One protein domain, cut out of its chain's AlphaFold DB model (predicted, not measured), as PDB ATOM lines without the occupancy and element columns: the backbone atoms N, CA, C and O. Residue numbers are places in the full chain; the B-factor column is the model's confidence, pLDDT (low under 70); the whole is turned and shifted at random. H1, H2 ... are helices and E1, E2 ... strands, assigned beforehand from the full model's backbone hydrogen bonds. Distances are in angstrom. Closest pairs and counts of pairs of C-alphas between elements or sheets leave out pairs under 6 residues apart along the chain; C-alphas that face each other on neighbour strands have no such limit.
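This is residues 2 to 88 of the 157 residues of an uncharacterized protein of Nocardia fluminea (UniProt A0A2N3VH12). With little regular structure, this is a body of long loops with the short helix H1 near its middle; H2 packs on H1, and H3 sits at one end of the antiparallel strand pair E1 and E2. The 87 printed residues, 34 in named elements, run H1, H2, E1, H3, E2; the class is mixed, the whole compact, radius of gyration of the C-alphas 13.2 A, spans 37 by 27 by 25 A.

Past residues 2 to 22, find H1, residues 23 to 26; it touches residues 46 to 50 alone of H2, residues 43 to 55, closest C-alphas Ala 23 and Ser 50, 5.3 A. Look at E1, residues 68 to 71, beside its antiparallel neighbour E2, residues 84 to 87: N 70 and O 85, 2.8 A, are within hydrogen-bond range. H3, residues 73 to 81, is close but not clearly touching H2, closest C-alphas Pro 43 and Trp 80, 7.1 A. O i to N i+4 pairs within range are 7 of 9 in H2 and 0 of 5 in H3, which has 4 of 6 O i to N i+3; H1 is too short for O i to N i+4 pairs.

Find C-alpha 23 at (393.792, 364.985, 32.221), where H1 begins, 5.2 A long. H2 spans 19.3 A, E1 10.2 A, H3 12.2 A; E2, 9.7 A, ends at C-alpha 87, (400.235, 379.685, 39.559).

The C-alphas farthest apart, Glu 2 and Pro 34, are 38.4 A apart. The printed part has no cut; links H1 to H2 and H2 to E1 are long. Look for pLDDT under 70 at residues 73 to 76.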
ATOM      1  N   GLU A   2     407.404 352.045  35.956       78.38
ATOM      2  CA  GLU A   2     406.805 352.636  37.156       78.38
ATOM      3  C   GLU A   2     406.115 353.941  36.741       78.38
ATOM      4  O   GLU A   2     406.702 354.730  35.998       78.38
ATOM      5  N   TYR A   3     404.848 354.113  37.115       82.50
ATOM      6  CA  TYR A   3     404.082 355.307  36.756       82.50
ATOM      7  C   TYR A   3     404.468 356.462  37.687       82.50
ATOM      8  O   TYR A   3     404.712 356.218  38.872       82.50
ATOM      9  N   PRO A   4     404.540 357.710  37.185       86.75
ATOM     10  CA  PRO A   4     404.812 358.848  38.047       86.75
ATOM     11  C   PRO A   4     403.685 359.008  39.080       86.75
ATOM     12  O   PRO A   4     402.542 358.623  38.805       86.75
ATOM     13  N   PRO A   5     403.975 359.589  40.256       88.94
ATOM     14  CA  PRO A   5     402.932 359.931  41.210       88.94
ATOM     15  C   PRO A   5     401.947 360.922  40.583       88.94
ATOM     16  O   PRO A   5     402.290 361.666  39.659       88.94
ATOM     17  N   ALA A   6     400.726 360.946  41.111       87.69
ATOM     18  CA  ALA A   6     399.752 361.944  40.716       87.69
ATOM     19  C   ALA A   6     400.252 363.364  41.064       87.69
ATOM     20  O   ALA A   6     400.936 363.549  42.078       87.69
ATOM     21  N   PRO A   7     399.923 364.377  40.246       86.94
ATOM     22  CA  PRO A   7     400.231 365.760  40.561       86.94
ATOM     23  C   PRO A   7     399.515 366.202  41.829       86.94
ATOM     24  O   PRO A   7     398.413 365.752  42.148       86.94
ATOM     25  N   ARG A   8     400.127 367.159  42.516       83.31
ATOM     26  CA  ARG A   8     399.552 367.751  43.718       83.31
ATOM     27  C   ARG A   8     398.181 368.381  43.440       83.31
ATOM     28  O   ARG A   8     398.029 369.117  42.461       83.31
ATOM     29  N   GLY A   9     397.210 368.103  44.305       76.56
ATOM     30  CA  GLY A   9     395.804 368.494  44.156       76.56
ATOM     31  C   GLY A   9     394.977 367.550  43.276       76.56
ATOM     32  O   GLY A   9     393.778 367.768  43.099       76.56
ATOM     33  N   PHE A  10     395.600 366.507  42.725       83.38
ATOM     34  CA  PHE A  10     394.982 365.508  41.858       83.38
ATOM     35  C   PHE A  10     395.333 364.078  42.285       83.38
ATOM     36  O   PHE A  10     395.360 363.163  41.465       83.38
ATOM     37  N   GLU A  11     395.548 363.859  43.581       85.88
ATOM     38  CA  GLU A  11     395.990 362.585  44.169       85.88
ATOM     39  C   GLU A  11     395.020 361.413  43.917       85.88
ATOM     40  O   GLU A  11     395.378 360.256  44.110       85.88
ATOM     41  N   HIS A  12     393.796 361.711  43.480       82.81
ATOM     42  CA  HIS A  12     392.751 360.745  43.151       82.81
ATOM     43  C   HIS A  12     392.834 360.187  41.720       82.81
ATOM     44  O   HIS A  12     392.062 359.288  41.389       82.81
ATOM     45  N   LEU A  13     393.706 360.724  40.857       85.38
ATOM     46  CA  LEU A  13     393.815 360.282  39.465       85.38
ATOM     47  C   LEU A  13     394.618 358.986  39.326       85.38
ATOM     48  O   LEU A  13     395.686 358.827  39.921       85.38
ATOM     49  N   ASP A  14     394.139 358.091  38.461       89.75
ATOM     50  CA  ASP A  14     394.883 356.898  38.062       89.75
ATOM     51  C   ASP A  14     395.901 357.241  36.965       89.75
ATOM     52  O   ASP A  14     395.571 357.358  35.786       89.75
ATOM     53  N   MET A  15     397.171 357.378  37.349       90.31
ATOM     54  CA  MET A  15     398.261 357.706  36.421       90.31
ATOM     55  C   MET A  15     398.629 356.557  35.469       90.31
ATOM     56  O   MET A  15     399.409 356.771  34.537       90.31
ATOM     57  N   SER A  16     398.097 355.349  35.687       91.94
ATOM     58  CA  SER A  16     398.268 354.215  34.773       91.94
ATOM     59  C   SER A  16     397.238 354.195  33.641       91.94
ATOM     60  O   SER A  16     397.505 353.619  32.582       91.94
ATOM     61  N   ASP A  17     396.102 354.874  33.827       93.81
ATOM     62  CA  ASP A  17     395.076 355.049  32.805       93.81
ATOM     63  C   ASP A  17     395.475 356.190  31.846       93.81
ATOM     64  O   ASP A  17     395.523 357.356  32.256       93.81
ATOM     65  N   PRO A  18     395.714 355.916  30.546       94.38
ATOM     66  CA  PRO A  18     396.084 356.952  29.579       94.38
ATOM     67  C   PRO A  18     395.030 358.063  29.451       94.38
ATOM     68  O   PRO A  18     395.359 359.187  29.068       94.38
ATOM     69  N   LYS A  19     393.769 357.795  29.804       94.50
ATOM     70  CA  LYS A  19     392.689 358.793  29.795       94.50
ATOM     71  C   LYS A  19     392.741 359.758  30.978       94.50
ATOM     72  O   LYS A  19     392.099 360.805  30.912       94.50
ATOM     73  N   GLN A  20     393.491 359.431  32.030       93.56
ATOM     74  CA  GLN A  20     393.619 360.236  33.247       93.56
ATOM     75  C   GLN A  20     395.028 360.807  33.443       93.56
ATOM     76  O   GLN A  20     395.156 361.911  33.974       93.56
ATOM     77  N   ALA A  21     396.066 360.115  32.961       92.38
ATOM     78  CA  ALA A  21     397.477 360.431  33.199       92.38
ATOM     79  C   ALA A  21     397.875 361.898  32.928       92.38
ATOM     80  O   ALA A  21     398.759 362.441  33.592       92.38
ATOM     81  N   LEU A  22     397.221 362.558  31.967       94.25
ATOM     82  CA  LEU A  22     397.467 363.957  31.604       94.25
ATOM     83  C   LEU A  22     396.202 364.829  31.686       94.25
ATOM     84  O   LEU A  22     396.250 366.012  31.353       94.25
ATOM     85  N   ALA A  23     395.076 364.282  32.154       91.62
ATOM     86  CA  ALA A  23     393.792 364.985  32.221       91.62
ATOM     87  C   ALA A  23     393.843 366.229  33.121       91.62
ATOM     88  O   ALA A  23     393.261 367.262  32.792       91.62
ATOM     89  N   TRP A  24     394.590 366.157  34.223       88.31
ATOM     90  CA  TRP A  24     394.789 367.263  35.164       88.31
ATOM     91  C   TRP A  24     395.399 368.515  34.515       88.31
ATOM     92  O   TRP A  24     395.061 369.638  34.886       88.31
ATOM     93  N   ALA A  25     396.281 368.333  33.527       90.25
ATOM     94  CA  ALA A  25     396.940 369.424  32.812       90.25
ATOM     95  C   ALA A  25     395.996 370.111  31.813       90.25
ATOM     96  O   ALA A  25     396.288 371.196  31.315       90.25
ATOM     97  N   LEU A  26     394.845 369.494  31.533       90.50
ATOM     98  CA  LEU A  26     393.859 369.932  30.553       90.50
ATOM     99  C   LEU A  26     392.648 370.613  31.213       90.50
ATOM    100  O   LEU A  26     391.544 370.547  30.684       90.50
ATOM    101  N   GLY A  27     392.830 371.280  32.356       83.75
ATOM    102  CA  GLY A  27     391.767 372.079  32.981       83.75
ATOM    103  C   GLY A  27     391.464 373.382  32.227       83.75
ATOM    104  O   GLY A  27     390.314 373.811  32.115       83.75
ATOM    105  N   SER A  28     392.495 374.013  31.669       85.50
ATOM    106  CA  SER A  28     392.378 375.231  30.866       85.50
ATOM    107  C   SER A  28     393.589 375.390  29.953       85.50
ATOM    108  O   SER A  28     394.707 375.004  30.298       85.50
ATOM    109  N   MET A  29     393.376 376.002  28.791       86.25
ATOM    110  CA  MET A  29     394.464 376.494  27.956       86.25
ATOM    111  C   MET A  29     394.926 377.856  28.482       86.25
ATOM    112  O   MET A  29     394.075 378.710  28.766       86.25
ATOM    113  N   PRO A  30     396.244 378.109  28.567       83.44
ATOM    114  CA  PRO A  30     396.741 379.442  28.862       83.44
ATOM    115  C   PRO A  30     396.264 380.435  27.796       83.44
ATOM    116  O   PRO A  30     396.055 380.089  26.631       83.44
ATOM    117  N   SER A  31     396.093 381.692  28.199       82.94
ATOM    118  CA  SER A  31     395.743 382.756  27.264       82.94
ATOM    119  C   SER A  31     396.862 382.987  26.246       82.94
ATOM    120  O   SER A  31     398.038 383.045  26.596       82.94
ATOM    121  N   HIS A  32     396.479 383.202  24.986       81.06
ATOM    122  CA  HIS A  32     397.384 383.638  23.920       81.06
ATOM    123  C   HIS A  32     397.683 385.148  23.971       81.06
ATOM    124  O   HIS A  32     398.594 385.621  23.296       81.06
ATOM    125  N   GLN A  33     396.917 385.914  24.754       84.12
ATOM    126  CA  GLN A  33     397.124 387.347  24.975       84.12
ATOM    127  C   GLN A  33     397.815 387.592  26.322       84.12
ATOM    128  O   GLN A  33     397.442 386.936  27.305       84.12
ATOM    129  N   PRO A  34     398.746 388.565  26.413       78.62
ATOM    130  CA  PRO A  34     399.270 389.033  27.693       78.62
ATOM    131  C   PRO A  34     398.118 389.424  28.627       78.62
ATOM    132  O   PRO A  34     397.256 390.210  28.243       78.62
ATOM    133  N   ASN A  35     398.091 388.860  29.838       76.75
ATOM    134  CA  ASN A  35     397.033 389.053  30.845       76.75
ATOM    135  C   ASN A  35     395.618 388.602  30.432       76.75
ATOM    136  O   ASN A  35     394.646 388.928  31.116       76.75
ATOM    137  N   GLY A  36     395.470 387.870  29.327       78.69
ATOM    138  CA  GLY A  36     394.165 387.336  28.948       78.69
ATOM    139  C   GLY A  36     393.725 386.199  29.872       78.69
ATOM    140  O   GLY A  36     394.527 385.579  30.574       78.69
ATOM    141  N   GLN A  37     392.422 385.933  29.881       81.81
ATOM    142  CA  GLN A  37     391.852 384.867  30.698       81.81
ATOM    143  C   GLN A  37     392.174 383.495  30.083       81.81
ATOM    144  O   GLN A  37     392.086 383.352  28.859       81.81
ATOM    145  N   PRO A  38     392.518 382.480  30.896       85.94
ATOM    146  CA  PRO A  38     392.635 381.119  30.399       85.94
ATOM    147  C   PRO A  38     391.299 380.642  29.823       85.94
ATOM    148  O   PRO A  38     390.225 381.046  30.277       85.94
ATOM    149  N   VAL A  39     391.367 379.772  28.820       87.69
ATOM    150  CA  VAL A  39     390.183 379.225  28.153       87.69
ATOM    151  C   VAL A  39     389.895 377.844  28.741       87.69
ATOM    152  O   VAL A  39     390.762 376.975  28.648       87.69
ATOM    153  N   PRO A  40     388.720 377.603  29.345       88.81
ATOM    154  CA  PRO A  40     388.393 376.293  29.900       88.81
ATOM    155  C   PRO A  40     388.306 375.236  28.792       88.81
ATOM    156  O   PRO A  40     387.812 375.507  27.692       88.81
ATOM    157  N   ILE A  41     388.761 374.019  29.085       88.56
ATOM    158  CA  ILE A  41     388.647 372.884  28.161       88.56
ATOM    159  C   ILE A  41     387.383 372.083  28.518       88.56
ATOM    160  O   ILE A  41     387.192 371.726  29.680       88.56
ATOM    161  N   PRO A  42     386.496 371.769  27.550       88.25
ATOM    162  CA  PRO A  42     385.288 370.995  27.823       88.25
ATOM    163  C   PRO A  42     385.604 369.603  28.402       88.25
ATOM    164  O   PRO A  42     386.306 368.833  27.746       88.25
ATOM    165  N   PRO A  43     385.009 369.187  29.536       88.69
ATOM    166  CA  PRO A  43     385.340 367.907  30.177       88.69
ATOM    167  C   PRO A  43     385.188 366.685  29.261       88.69
ATOM    168  O   PRO A  43     385.955 365.734  29.347       88.69
ATOM    169  N   LYS A  44     384.239 366.732  28.314       90.56
ATOM    170  CA  LYS A  44     383.986 365.642  27.358       90.56
ATOM    171  C   LYS A  44     385.167 365.321  26.430       90.56
ATOM    172  O   LYS A  44     385.195 364.228  25.880       90.56
ATOM    173  N   VAL A  45     386.087 366.266  26.200       91.69
ATOM    174  CA  VAL A  45     387.238 366.057  25.294       91.69
ATOM    175  C   VAL A  45     388.519 365.705  26.047       91.69
ATOM    176  O   VAL A  45     389.442 365.166  25.440       91.69
ATOM    177  N   VAL A  46     388.560 365.960  27.360       93.12
ATOM    178  CA  VAL A  46     389.746 365.771  28.207       93.12
ATOM    179  C   VAL A  46     390.270 364.326  28.167       93.12
ATOM    180  O   VAL A  46     391.460 364.167  27.891       93.12
ATOM    181  N   PRO A  47     389.439 363.270  28.322       94.75
ATOM    182  CA  PRO A  47     389.931 361.891  28.269       94.75
ATOM    183  C   PRO A  47     390.594 361.534  26.935       94.75
ATOM    184  O   PRO A  47     391.684 360.967  26.913       94.75
ATOM    185  N   SER A  48     389.969 361.913  25.814       95.88
ATOM    186  CA  SER A  48     390.509 361.652  24.473       95.88
ATOM    187  C   SER A  48     391.819 362.394  24.220       95.88
ATOM    188  O   SER A  48     392.709 361.865  23.560       95.88
ATOM    189  N   TRP A  49     391.952 363.615  24.738       96.69
ATOM    190  CA  TRP A  49     393.184 364.388  24.613       96.69
ATOM    191  C   TRP A  49     394.301 363.827  25.498       96.69
ATOM    192  O   TRP A  49     395.428 363.713  25.025       96.69
ATOM    193  N   SER A  50     394.004 363.420  26.736       96.00
ATOM    194  CA  SER A  50     394.975 362.749  27.614       96.00
ATOM    195  C   SER A  50     395.511 361.467  26.975       96.00
ATOM    196  O   SER A  50     396.725 361.261  26.915       96.00
ATOM    197  N   GLU A  51     394.617 360.640  26.427       97.38
ATOM    198  CA  GLU A  51     394.983 359.395  25.748       97.38
ATOM    199  C   GLU A  51     395.861 359.668  24.521       97.38
ATOM    200  O   GLU A  51     396.897 359.028  24.343       97.38
ATOM    201  N   PHE A  52     395.507 360.677  23.720       97.94
ATOM    202  CA  PHE A  52     396.303 361.106  22.571       97.94
ATOM    203  C   PHE A  52     397.709 361.584  22.965       97.94
ATOM    204  O   PHE A  52     398.691 361.146  22.370       97.94
ATOM    205  N   LEU A  53     397.833 362.448  23.978       96.81
ATOM    206  CA  LEU A  53     399.132 362.942  24.450       96.81
ATOM    207  C   LEU A  53     399.993 361.808  25.026       96.81
ATOM    208  O   LEU A  53     401.197 361.754  24.774       96.81
ATOM    209  N   THR A  54     399.371 360.864  25.729       96.00
ATOM    210  CA  THR A  54     400.051 359.662  26.228       96.00
ATOM    211  C   THR A  54     400.546 358.793  25.068       96.00
ATOM    212  O   THR A  54     401.685 358.330  25.086       96.00
ATOM    213  N   ALA A  55     399.745 358.629  24.010       96.50
ATOM    214  CA  ALA A  55     400.139 357.900  22.801       96.50
ATOM    215  C   ALA A  55     401.281 358.585  22.022       96.50
ATOM    216  O   ALA A  55     402.060 357.904  21.358       96.50
ATOM    217  N   LEU A  56     401.423 359.912  22.135       97.56
ATOM    218  CA  LEU A  56     402.590 360.657  21.638       97.56
ATOM    219  C   LEU A  56     403.852 360.461  22.499       97.56
ATOM    220  O   LEU A  56     404.922 360.946  22.131       97.56
ATOM    221  N   GLY A  57     403.747 359.760  23.630       95.25
ATOM    222  CA  GLY A  57     404.854 359.493  24.543       95.25
ATOM    223  C   GLY A  57     405.105 360.602  25.564       95.25
ATOM    224  O   GLY A  57     406.189 360.639  26.149       95.25
ATOM    225  N   LEU A  58     404.150 361.513  25.789       95.25
ATOM    226  CA  LEU A  58     404.276 362.498  26.863       95.25
ATOM    227  C   LEU A  58     404.112 361.806  28.216       95.25
ATOM    228  O   LEU A  58     403.164 361.056  28.438       95.25
ATOM    229  N   VAL A  59     405.031 362.107  29.129       91.81
ATOM    230  CA  VAL A  59     405.038 361.584  30.496       91.81
ATOM    231  C   VAL A  59     405.211 362.751  31.459       91.81
ATOM    232  O   VAL A  59     406.027 363.644  31.226       91.81
ATOM    233  N   TYR A  60     404.431 362.749  32.536       92.38
ATOM    234  CA  TYR A  60     404.559 363.728  33.607       92.38
ATOM    235  C   TYR A  60     405.845 363.490  34.412       92.38
ATOM    236  O   TYR A  60     406.073 362.396  34.923       92.38
ATOM    237  N   ASP A  61     406.670 364.533  34.532       92.62
ATOM    238  CA  ASP A  61     407.855 364.563  35.393       92.62
ATOM    239  C   ASP A  61     407.609 365.542  36.559       92.62
ATOM    240  O   ASP A  61     407.719 366.760  36.364       92.62
ATOM    241  N   PRO A  62     407.287 365.048  37.772       89.75
ATOM    242  CA  PRO A  62     406.989 365.905  38.917       89.75
ATOM    243  C   PRO A  62     408.181 366.776  39.332       89.75
ATOM    244  O   PRO A  62     407.980 367.868  39.858       89.75
ATOM    245  N   SER A  63     409.420 366.352  39.051       91.81
ATOM    246  CA  SER A  63     410.622 367.116  39.413       91.81
ATOM    247  C   SER A  63     410.770 368.422  38.625       91.81
ATOM    248  O   SER A  63     411.529 369.304  39.026       91.81
ATOM    249  N   ARG A  64     410.039 368.564  37.512       92.38
ATOM    250  CA  ARG A  64     410.069 369.742  36.631       92.38
ATOM    251  C   ARG A  64     408.833 370.626  36.753       92.38
ATOM    252  O   ARG A  64     408.749 371.636  36.054       92.38
ATOM    253  N   GLN A  65     407.866 370.267  37.595       91.75
ATOM    254  CA  GLN A  65     406.647 371.051  37.739       91.75
ATOM    255  C   GLN A  65     406.927 372.368  38.469       91.75
ATOM    256  O   GLN A  65     407.356 372.385  39.620       91.75
ATOM    257  N   THR A  66     406.632 373.483  37.806       92.31
ATOM    258  CA  THR A  66     406.775 374.837  38.370       92.31
ATOM    259  C   THR A  66     405.446 375.570  38.520       92.31
ATOM    260  O   THR A  66     405.388 376.588  39.211       92.31
ATOM    261  N   LEU A  67     404.384 375.052  37.895       91.25
ATOM    262  CA  LEU A  67     403.046 375.628  37.910       91.25
ATOM    263  C   LEU A  67     402.032 374.660  38.505       91.25
ATOM    264  O   LEU A  67     402.066 373.457  38.237       91.25
ATOM    265  N   PHE A  68     401.112 375.212  39.285       91.19
ATOM    266  CA  PHE A  68     400.136 374.466  40.062       91.19
ATOM    267  C   PHE A  68     398.720 374.997  39.809       91.19
ATOM    268  O   PHE A  68     398.535 376.205  39.640       91.19
ATOM    269  N   PRO A  69     397.729 374.102  39.748       87.94
ATOM    270  CA  PRO A  69     396.352 374.429  39.405       87.94
ATOM    271  C   PRO A  69     395.640 375.104  40.587       87.94
ATOM    272  O   PRO A  69     395.655 374.595  41.700       87.94
ATOM    273  N   ILE A  70     394.943 376.209  40.352       87.06
ATOM    274  CA  ILE A  70     393.971 376.783  41.288       87.06
ATOM    275  C   ILE A  70     392.618 376.854  40.596       87.06
ATOM    276  O   ILE A  70     392.493 377.395  39.494       87.06
ATOM    277  N   VAL A  71     391.596 376.345  41.279       79.44
ATOM    278  CA  VAL A  71     390.196 376.535  40.900       79.44
ATOM    279  C   VAL A  71     389.647 377.692  41.726       79.44
ATOM    280  O   VAL A  71     389.598 377.611  42.950       79.44
ATOM    281  N   ASP A  72     389.264 378.779  41.057       73.88
ATOM    282  CA  ASP A  72     388.690 379.954  41.714       73.88
ATOM    283  C   ASP A  72     387.291 379.627  42.259       73.88
ATOM    284  O   ASP A  72     386.332 379.473  41.497       73.88
ATOM    285  N   GLU A  73     387.166 379.542  43.587       68.62
ATOM    286  CA  GLU A  73     385.895 379.271  44.267       68.62
ATOM    287  C   GLU A  73     384.825 380.330  43.962       68.62
ATOM    288  O   GLU A  73     383.644 379.996  43.884       68.62
ATOM    289  N   ALA A  74     385.205 381.589  43.713       69.62
ATOM    290  CA  ALA A  74     384.244 382.632  43.347       69.62
ATOM    291  C   ALA A  74     383.616 382.379  41.966       69.62
ATOM    292  O   ALA A  74     382.516 382.853  41.675       69.62
ATOM    293  N   ARG A  75     384.302 381.605  41.120       68.12
ATOM    294  CA  ARG A  75     383.824 381.172  39.804       68.12
ATOM    295  C   ARG A  75     383.234 379.763  39.825       68.12
ATOM    296  O   ARG A  75     382.692 379.354  38.803       68.12
ATOM    297  N   ALA A  76     383.249 379.056  40.958       62.94
ATOM    298  CA  ALA A  76     382.684 377.712  41.092       62.94
ATOM    299  C   ALA A  76     381.231 377.566  40.580       62.94
ATOM    300  O   ALA A  76     380.945 376.535  39.968       62.94
ATOM    301  N   PRO A  77     380.325 378.568  40.701       72.19
ATOM    302  CA  PRO A  77     378.980 378.480  40.119       72.19
ATOM    303  C   PRO A  77     378.956 378.320  38.590       72.19
ATOM    304  O   PRO A  77     377.959 377.867  38.033       72.19
ATOM    305  N   LEU A  78     380.043 378.677  37.899       73.94
ATOM    306  CA  LEU A  78     380.191 378.503  36.453       73.94
ATOM    307  C   LEU A  78     380.555 377.055  36.071       73.94
ATOM    308  O   LEU A  78     380.596 376.721  34.885       73.94
ATOM    309  N   GLY A  79     380.802 376.179  37.049       78.25
ATOM    310  CA  GLY A  79     381.162 374.782  36.826       78.25
ATOM    311  C   GLY A  79     382.388 374.657  35.924       78.25
ATOM    312  O   GLY A  79     383.394 375.329  36.128       78.25
ATOM    313  N   TRP A  80     382.292 373.836  34.876       77.50
ATOM    314  CA  TRP A  80     383.389 373.628  33.920       77.50
ATOM    315  C   TRP A  80     383.774 374.882  33.113       77.50
ATOM    316  O   TRP A  80     384.824 374.890  32.478       77.50
ATOM    317  N   LEU A  81     382.947 375.937  33.114       81.88
ATOM    318  CA  LEU A  81     383.278 377.217  32.479       81.88
ATOM    319  C   LEU A  81     384.228 378.068  33.334       81.88
ATOM    320  O   LEU A  81     384.758 379.057  32.831       81.88
ATOM    321  N   ALA A  82     384.447 377.710  34.603       84.38
ATOM    322  CA  ALA A  82     385.466 378.333  35.433       84.38
ATOM    323  C   ALA A  82     386.854 377.846  34.982       84.38
ATOM    324  O   ALA A  82     387.168 376.665  35.143       84.38
ATOM    325  N   PRO A  83     387.702 378.712  34.402       83.31
ATOM    326  CA  PRO A  83     389.026 378.286  33.985       83.31
ATOM    327  C   PRO A  83     389.898 377.969  35.201       83.31
ATOM    328  O   PRO A  83     389.939 378.734  36.167       83.31
ATOM    329  N   VAL A  84     390.663 376.883  35.107       86.69
ATOM    330  CA  VAL A  84     391.775 376.624  36.027       86.69
ATOM    331  C   VAL A  84     392.846 377.697  35.818       86.69
ATOM    332  O   VAL A  84     393.208 378.010  34.682       86.69
ATOM    333  N   SER A  85     393.346 378.277  36.902       87.69
ATOM    334  CA  SER A  85     394.518 379.157  36.880       87.69
ATOM    335  C   SER A  85     395.775 378.349  37.179       87.69
ATOM    336  O   SER A  85     395.741 377.453  38.012       87.69
ATOM    337  N   TRP A  86     396.888 378.677  36.529       87.50
ATOM    338  CA  TRP A  86     398.179 378.031  36.766       87.50
ATOM    339  C   TRP A  86     399.115 379.024  37.448       87.50
ATOM    340  O   TRP A  86     399.464 380.041  36.849       87.50
ATOM    341  N   VAL A  87     399.489 378.753  38.696       89.69
ATOM    342  CA  VAL A  87     400.235 379.685  39.559       89.69
ATOM    343  C   VAL A  87     401.538 379.081  40.068       89.69
ATOM    344  O   VAL A  87     401.772 377.882  39.921       89.69
ATOM    345  N   SER A  88     402.388 379.894  40.693       93.50
ATOM    346  CA  SER A  88     403.605 379.406  41.350       93.50
ATOM    347  C   SER A  88     403.307 378.500  42.554       93.50
ATOM    348  O   SER A  88     402.219 378.532  43.131       93.50
TER     349      SER A  88